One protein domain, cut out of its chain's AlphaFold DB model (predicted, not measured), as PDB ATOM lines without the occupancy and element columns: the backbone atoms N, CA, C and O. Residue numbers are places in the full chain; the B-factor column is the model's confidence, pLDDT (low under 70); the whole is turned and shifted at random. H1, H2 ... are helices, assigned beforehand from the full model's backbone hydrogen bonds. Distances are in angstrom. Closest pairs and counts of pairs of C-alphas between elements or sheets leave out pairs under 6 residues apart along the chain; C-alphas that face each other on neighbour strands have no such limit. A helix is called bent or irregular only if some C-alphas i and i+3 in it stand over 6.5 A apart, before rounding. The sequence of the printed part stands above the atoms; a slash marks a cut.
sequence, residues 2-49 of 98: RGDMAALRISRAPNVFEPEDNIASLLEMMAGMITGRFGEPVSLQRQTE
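Overview. This is residues 2 to 49 of the 98 residues of the protein "Molecular chaperone TorD" of Rhodobacteraceae bacterium (UniProt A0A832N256). One longer helix, H2, has a short helix, H3, folded back near its later part, while another short helix, H1, lies off to one side with a long loop, residues 8 to 22, leading from it to the beginning of H2. The arrangement of the helices is open, with few contacts between them, and the long axis runs from the far bend of that loop at Asn 15 to H3. The printed part has 48 residues with three named helices, in the order H1, H2, H3, and no named strand; its class is all helix. The whole is compact, with a radius of gyration of the C-alphas of 10.6 A, and elongated in outline, spanning 30 by 19 by 18 A.

Arrangement. H2, residues 23 to 35, is the longest helix. H3, residues 44 to 49, only just touches H2, with 3 pairs of C-alphas within 8 A. The closest C-alphas of the two are those of Met 33 and Gln 47, 7.1 A apart, and H2 touches H3 with residues 30 to 34 alone. They run opposite ways at a shallow tilt of 23 degrees, centre to centre 12.5 A, and form a helical hairpin. H1, residues 2 to 7, is apart from H2 and apart from H3. In H1, H2 and H3 every O i to N i+4 pair is within hydrogen-bond range.

Along the chain. H2 is 18.2 A from first to last C-alpha, from C-alpha 23 at (127.888, 252.184, 319.474) to C-alpha 35 at (136.959, 259.722, 333.369). H3 is 8.6 A long and ends with C-alpha 49 at (144.194, 252.185, 320.394). H1 is 8.7 A long and begins with C-alpha 2 at (135.649, 240.735, 324.981). No helix is bent or irregular.

Size, cuts and confidence. The two C-alphas farthest apart are those of Asn 15 and Gln 45, 31.4 A apart. The C-alphas of Arg 2 and Glu 49, the first and last printed, are 15.0 A apart. The link from H1 to H2 is long, with 15 residues, and their C-alphas lie 6 to 17 A from the mean of all C-alphas. The link from H2 to H3 is short, with 8 residues. The printed part has no cut. The mean pLDDT of the printed part is 74.0, and residues 2 to 21 are under 70. The mean is 60 in H1, 87 in H2 and 88 in H3.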
ATOM      1  N   ARG A   2     135.714 241.541 323.732       55.56
ATOM      2  CA  ARG A   2     135.649 240.735 324.981       55.56
ATOM      3  C   ARG A   2     136.976 240.600 325.749       55.56
ATOM      4  O   ARG A   2     136.989 240.702 326.969       55.56
ATOM      5  N   GLY A   3     138.098 240.413 325.047       57.72
ATOM      6  CA  GLY A   3     139.428 240.366 325.678       57.72
ATOM      7  C   GLY A   3     139.905 241.721 326.218       57.72
ATOM      8  O   GLY A   3     140.525 241.775 327.276       57.72
ATOM      9  N   ASP A   4     139.553 242.814 325.538       60.56
ATOM     10  CA  ASP A   4     139.910 244.175 325.957       60.56
ATOM     11  C   ASP A   4     139.037 244.622 327.148       60.56
ATOM     12  O   ASP A   4     139.532 245.235 328.086       60.56
ATOM     13  N   MET A   5     137.760 244.222 327.177       63.38
ATOM     14  CA  MET A   5     136.856 244.441 328.313       63.38
ATOM     15  C   MET A   5     137.334 243.721 329.577       63.38
ATOM     16  O   MET A   5     137.370 244.324 330.647       63.38
ATOM     17  N   ALA A   6     137.780 242.466 329.451       61.19
ATOM     18  CA  ALA A   6     138.374 241.726 330.564       61.19
ATOM     19  C   ALA A   6     139.659 242.400 331.080       61.19
ATOM     20  O   ALA A   6     139.859 242.502 332.290       61.19
ATOM     21  N   ALA A   7     140.495 242.920 330.174       63.00
ATOM     22  CA  ALA A   7     141.705 243.661 330.528       63.00
ATOM     23  C   ALA A   7     141.412 245.012 331.212       63.00
ATOM     24  O   ALA A   7     142.218 245.470 332.022       63.00
ATOM     25  N   LEU A   8     140.262 245.626 330.919       62.19
ATOM     26  CA  LEU A   8     139.811 246.901 331.490       62.19
ATOM     27  C   LEU A   8     138.837 246.740 332.672       62.19
ATOM     28  O   LEU A   8     138.321 247.735 333.170       62.19
ATOM     29  N   ARG A   9     138.585 245.505 333.137       59.38
ATOM     30  CA  ARG A   9     137.599 245.173 334.193       59.38
ATOM     31  C   ARG A   9     136.169 245.649 333.895       59.38
ATOM     32  O   ARG A   9     135.349 245.776 334.803       59.38
ATOM     33  N   ILE A  10     135.850 245.872 332.626       59.88
ATOM     34  CA  ILE A  10     134.513 246.260 332.185       59.88
ATOM     35  C   ILE A  10     133.683 244.980 332.101       59.88
ATOM     36  O   ILE A  10     134.036 244.040 331.390       59.88
ATOM     37  N   SER A  11     132.591 244.930 332.859       53.34
ATOM     38  CA  SER A  11     131.672 243.793 332.890       53.34
ATOM     39  C   SER A  11     130.299 244.206 332.376       53.34
ATOM     40  O   SER A  11     129.869 245.348 332.536       53.34
ATOM     41  N   ARG A  12     129.628 243.266 331.707       55.62
ATOM     42  CA  ARG A  12     128.318 243.489 331.098       55.62
ATOM     43  C   ARG A  12     127.294 243.890 332.158       55.62
ATOM     44  O   ARG A  12     127.195 243.245 333.202       55.62
ATOM     45  N   ALA A  13     126.477 244.897 331.858       53.69
ATOM     46  CA  ALA A  13     125.301 245.181 332.666       53.69
ATOM     47  C   ALA A  13     124.304 244.005 332.543       53.69
ATOM     48  O   ALA A  13     123.956 243.627 331.421       53.69
ATOM     49  N   PRO A  14     123.817 243.425 333.657       49.59
ATOM     50  CA  PRO A  14     123.035 242.184 333.637       49.59
ATOM     51  C   PRO A  14     121.700 242.270 332.872       49.59
ATOM     52  O   PRO A  14     121.153 241.234 332.511       49.59
ATOM     53  N   ASN A  15     121.204 243.479 332.577       49.72
ATOM     54  CA  ASN A  15     119.905 243.726 331.937       49.72
ATOM     55  C   ASN A  15     119.982 244.310 330.510       49.72
ATOM     56  O   ASN A  15     118.958 244.743 329.986       49.72
ATOM     57  N   VAL A  16     121.155 244.343 329.866       49.34
ATOM     58  CA  VAL A  16     121.292 244.870 328.493       49.34
ATOM     59  C   VAL A  16     121.463 243.715 327.507       49.34
ATOM     60  O   VAL A  16     122.503 243.057 327.472       49.34
ATOM     61  N   PHE A  17     120.419 243.462 326.710       49.09
ATOM     62  CA  PHE A  17     120.394 242.422 325.671       49.09
ATOM     63  C   PHE A  17     121.123 242.818 324.387       49.09
ATOM     64  O   PHE A  17     121.422 241.942 323.577       49.09
ATOM     65  N   GLU A  18     121.440 244.099 324.213       49.56
ATOM     66  CA  GLU A  18     122.217 244.546 323.066       49.56
ATOM     67  C   GLU A  18     123.653 244.007 323.146       49.56
ATOM     68  O   GLU A  18     124.222 243.891 324.244       49.56
ATOM     69  N   PRO A  19     124.225 243.600 322.004       55.53
ATOM     70  CA  PRO A  19     125.594 243.128 321.955       55.53
ATOM     71  C   PRO A  19     126.557 244.272 322.321       55.53
ATOM     72  O   PRO A  19     126.291 245.451 322.099       55.53
ATOM     73  N   GLU A  20     127.667 243.917 322.970       55.81
ATOM     74  CA  GLU A  20     128.649 244.864 323.530       55.81
ATOM     75  C   GLU A  20     129.315 245.747 322.457       55.81
ATOM     76  O   GLU A  20     129.982 246.724 322.789       55.81
ATOM     77  N   ASP A  21     129.130 245.400 321.182       61.00
ATOM     78  CA  ASP A  21     129.548 246.140 319.994       61.00
ATOM     79  C   ASP A  21     128.548 247.227 319.562       61.00
ATOM     80  O   ASP A  21     128.812 247.924 318.585       61.00
ATOM     81  N   ASN A  22     127.443 247.441 320.290       76.81
ATOM     82  CA  ASN A  22     126.591 248.604 320.055       76.81
ATOM     83  C   ASN A  22     127.391 249.896 320.308       76.81
ATOM     84  O   ASN A  22     128.098 250.030 321.314       76.81
ATOM     85  N   ILE A  23     127.224 250.881 319.422       83.06
ATOM     86  CA  ILE A  23     127.888 252.184 319.474       83.06
ATOM     87  C   ILE A  23     127.715 252.854 320.842       83.06
ATOM     88  O   ILE A  23     128.663 253.433 321.364       83.06
ATOM     89  N   ALA A  24     126.540 252.718 321.468       83.75
ATOM     90  CA  ALA A  24     126.258 253.313 322.771       83.75
ATOM     91  C   ALA A  24     127.149 252.714 323.869       83.75
ATOM     92  O   ALA A  24     127.697 253.442 324.695       83.75
ATOM     93  N   SER A  25     127.352 251.394 323.835       83.88
ATOM     94  CA  SER A  25     128.233 250.704 324.779       83.88
ATOM     95  C   SER A  25     129.688 251.114 324.571       83.88
ATOM     96  O   SER A  25     130.392 251.374 325.542       83.88
ATOM     97  N   LEU A  26     130.142 251.235 323.323       87.31
ATOM     98  CA  LEU A  26     131.514 251.657 323.028       87.31
ATOM     99  C   LEU A  26     131.799 253.103 323.445       87.31
ATOM    100  O   LEU A  26     132.874 253.380 323.980       87.31
ATOM    101  N   LEU A  27     130.844 254.014 323.235       88.56
ATOM    102  CA  LEU A  27     130.961 255.404 323.674       88.56
ATOM    103  C   LEU A  27     130.959 255.514 325.205       88.56
ATOM    104  O   LEU A  27     131.772 256.252 325.758       88.56
ATOM    105  N   GLU A  28     130.133 254.729 325.902       87.31
ATOM    106  CA  GLU A  28     130.147 254.666 327.371       87.31
ATOM    107  C   GLU A  28     131.472 254.092 327.900       87.31
ATOM    108  O   GLU A  28     132.037 254.604 328.868       87.31
ATOM    109  N   MET A  29     132.021 253.060 327.248       87.75
ATOM    110  CA  MET A  29     133.336 252.520 327.605       87.75
ATOM    111  C   MET A  29     134.438 253.570 327.426       87.75
ATOM    112  O   MET A  29     135.262 253.732 328.324       87.75
ATOM    113  N   MET A  30     134.434 254.321 326.320       89.31
ATOM    114  CA  MET A  30     135.349 255.453 326.109       89.31
ATOM    115  C   MET A  30     135.215 256.506 327.205       89.31
ATOM    116  O   MET A  30     136.215 256.877 327.817       89.31
ATOM    117  N   ALA A  31     133.989 256.935 327.510       89.25
ATOM    118  CA  ALA A  31     133.734 257.908 328.564       89.25
ATOM    119  C   ALA A  31     134.257 257.419 329.923       89.25
ATOM    120  O   ALA A  31     134.923 258.166 330.643       89.25
ATOM    121  N   GLY A  32     134.028 256.148 330.262       88.62
ATOM    122  CA  GLY A  32     134.532 255.554 331.497       88.62
ATOM    123  C   GLY A  32     136.058 255.408 331.537       88.62
ATOM    124  O   GLY A  32     136.651 255.603 332.596       88.62
ATOM    125  N   MET A  33     136.710 255.132 330.404       88.88
ATOM    126  CA  MET A  33     138.177 255.106 330.300       88.88
ATOM    127  C   MET A  33     138.803 256.494 330.473       88.88
ATOM    128  O   MET A  33     139.829 256.612 331.140       88.88
ATOM    129  N   ILE A  34     138.180 257.530 329.903       88.75
ATOM    130  CA  ILE A  34     138.635 258.926 330.001       88.75
ATOM    131  C   ILE A  34     138.469 259.451 331.430       88.75
ATOM    132  O   ILE A  34     139.373 260.073 331.980       88.75
ATOM    133  N   THR A  35     137.314 259.191 332.043       90.31
ATOM    134  CA  THR A  35     136.959 259.722 333.369       90.31
ATOM    135  C   THR A  35     137.505 258.900 334.538       90.31
ATOM    136  O   THR A  35     137.416 259.346 335.679       90.31
ATOM    137  N   GLY A  36     138.051 257.704 334.286       87.00
ATOM    138  CA  GLY A  36     138.478 256.779 335.341       87.00
ATOM    139  C   GLY A  36     137.314 256.069 336.042       87.00
ATOM    140  O   GLY A  36     137.458 255.553 337.143       87.00
ATOM    141  N   ARG A  37     136.127 255.981 335.431       84.62
ATOM    142  CA  ARG A  37     134.966 255.318 336.059       84.62
ATOM    143  C   ARG A  37     135.205 253.829 336.364       84.62
ATOM    144  O   ARG A  37     134.567 253.276 337.255       84.62
ATOM    145  N   PHE A  38     136.119 253.180 335.639       76.81
ATOM    146  CA  PHE A  38     136.476 251.766 335.818       76.81
ATOM    147  C   PHE A  38     137.747 251.543 336.662       76.81
ATOM    148  O   PHE A  38     138.232 250.414 336.754       76.81
ATOM    149  N   GLY A  39     138.305 252.593 337.277       82.38
ATOM    150  CA  GLY A  39     139.551 252.528 338.043       82.38
ATOM    151  C   GLY A  39     140.354 253.820 337.927       82.38
ATOM    152  O   GLY A  39     139.855 254.891 338.232       82.38
ATOM    153  N   GLU A  40     141.603 253.727 337.483       83.25
ATOM    154  CA  GLU A  40     142.379 254.919 337.120       83.25
ATOM    155  C   GLU A  40     142.063 255.342 335.676       83.25
ATOM    156  O   GLU A  40     141.774 254.470 334.844       83.25
ATOM    157  N   PRO A  41     142.141 256.646 335.344       89.19
ATOM    158  CA  PRO A  41     142.062 257.108 333.963       89.19
ATOM    159  C   PRO A  41     143.049 256.349 333.071       89.19
ATOM    160  O   PRO A  41     144.239 256.228 333.371       89.19
ATOM    161  N   VAL A  42     142.548 255.815 331.958       89.81
ATOM    162  CA  VAL A  42     143.367 255.051 331.011       89.81
ATOM    163  C   VAL A  42     144.301 256.010 330.273       89.81
ATOM    164  O   VAL A  42     143.916 257.132 329.963       89.81
ATOM    165  N   SER A  43     145.532 255.591 329.963       89.75
ATOM    166  CA  SER A  43     146.467 256.444 329.219       89.75
ATOM    167  C   SER A  43     145.922 256.817 327.838       89.75
ATOM    168  O   SER A  43     145.276 255.999 327.179       89.75
ATOM    169  N   LEU A  44     146.245 258.027 327.364       87.38
ATOM    170  CA  LEU A  44     145.826 258.508 326.039       87.38
ATOM    171  C   LEU A  44     146.164 257.508 324.928       87.38
ATOM    172  O   LEU A  44     145.324 257.221 324.090       87.38
ATOM    173  N   GLN A  45     147.347 256.889 324.977       88.19
ATOM    174  CA  GLN A  45     147.758 255.888 323.990       88.19
ATOM    175  C   GLN A  45     146.791 254.695 323.912       88.19
ATOM    176  O   GLN A  45     146.404 254.288 322.819       88.19
ATOM    177  N   ARG A  46     146.338 254.171 325.058       86.75
ATOM    178  CA  ARG A  46     145.366 253.069 325.082       86.75
ATOM    179  C   ARG A  46     143.955 253.508 324.701       86.75
ATOM    180  O   ARG A  46     143.228 252.716 324.105       86.75
ATOM    181  N   GLN A  47     143.568 254.746 325.012       89.06
ATOM    182  CA  GLN A  47     142.306 255.317 324.528       89.06
ATOM    183  C   GLN A  47     142.308 255.398 322.992       89.06
ATOM    184  O   GLN A  47     141.371 254.919 322.354       89.06
ATOM    185  N   THR A  48     143.400 255.892 322.396       88.44
ATOM    186  CA  THR A  48     143.603 255.950 320.939       88.44
ATOM    187  C   THR A  48     143.540 254.564 320.296       88.44
ATOM    188  O   THR A  48     142.864 254.373 319.284       88.44
ATOM    189  N   GLU A  49     144.226 253.573 320.875       89.19
ATOM    190  CA  GLU A  49     144.194 252.185 320.394       89.19
ATOM    191  C   GLU A  49     142.775 251.606 320.427       89.19
ATOM    192  O   GLU A  49     142.341 250.987 319.455       89.19
TER     193      GLU A  49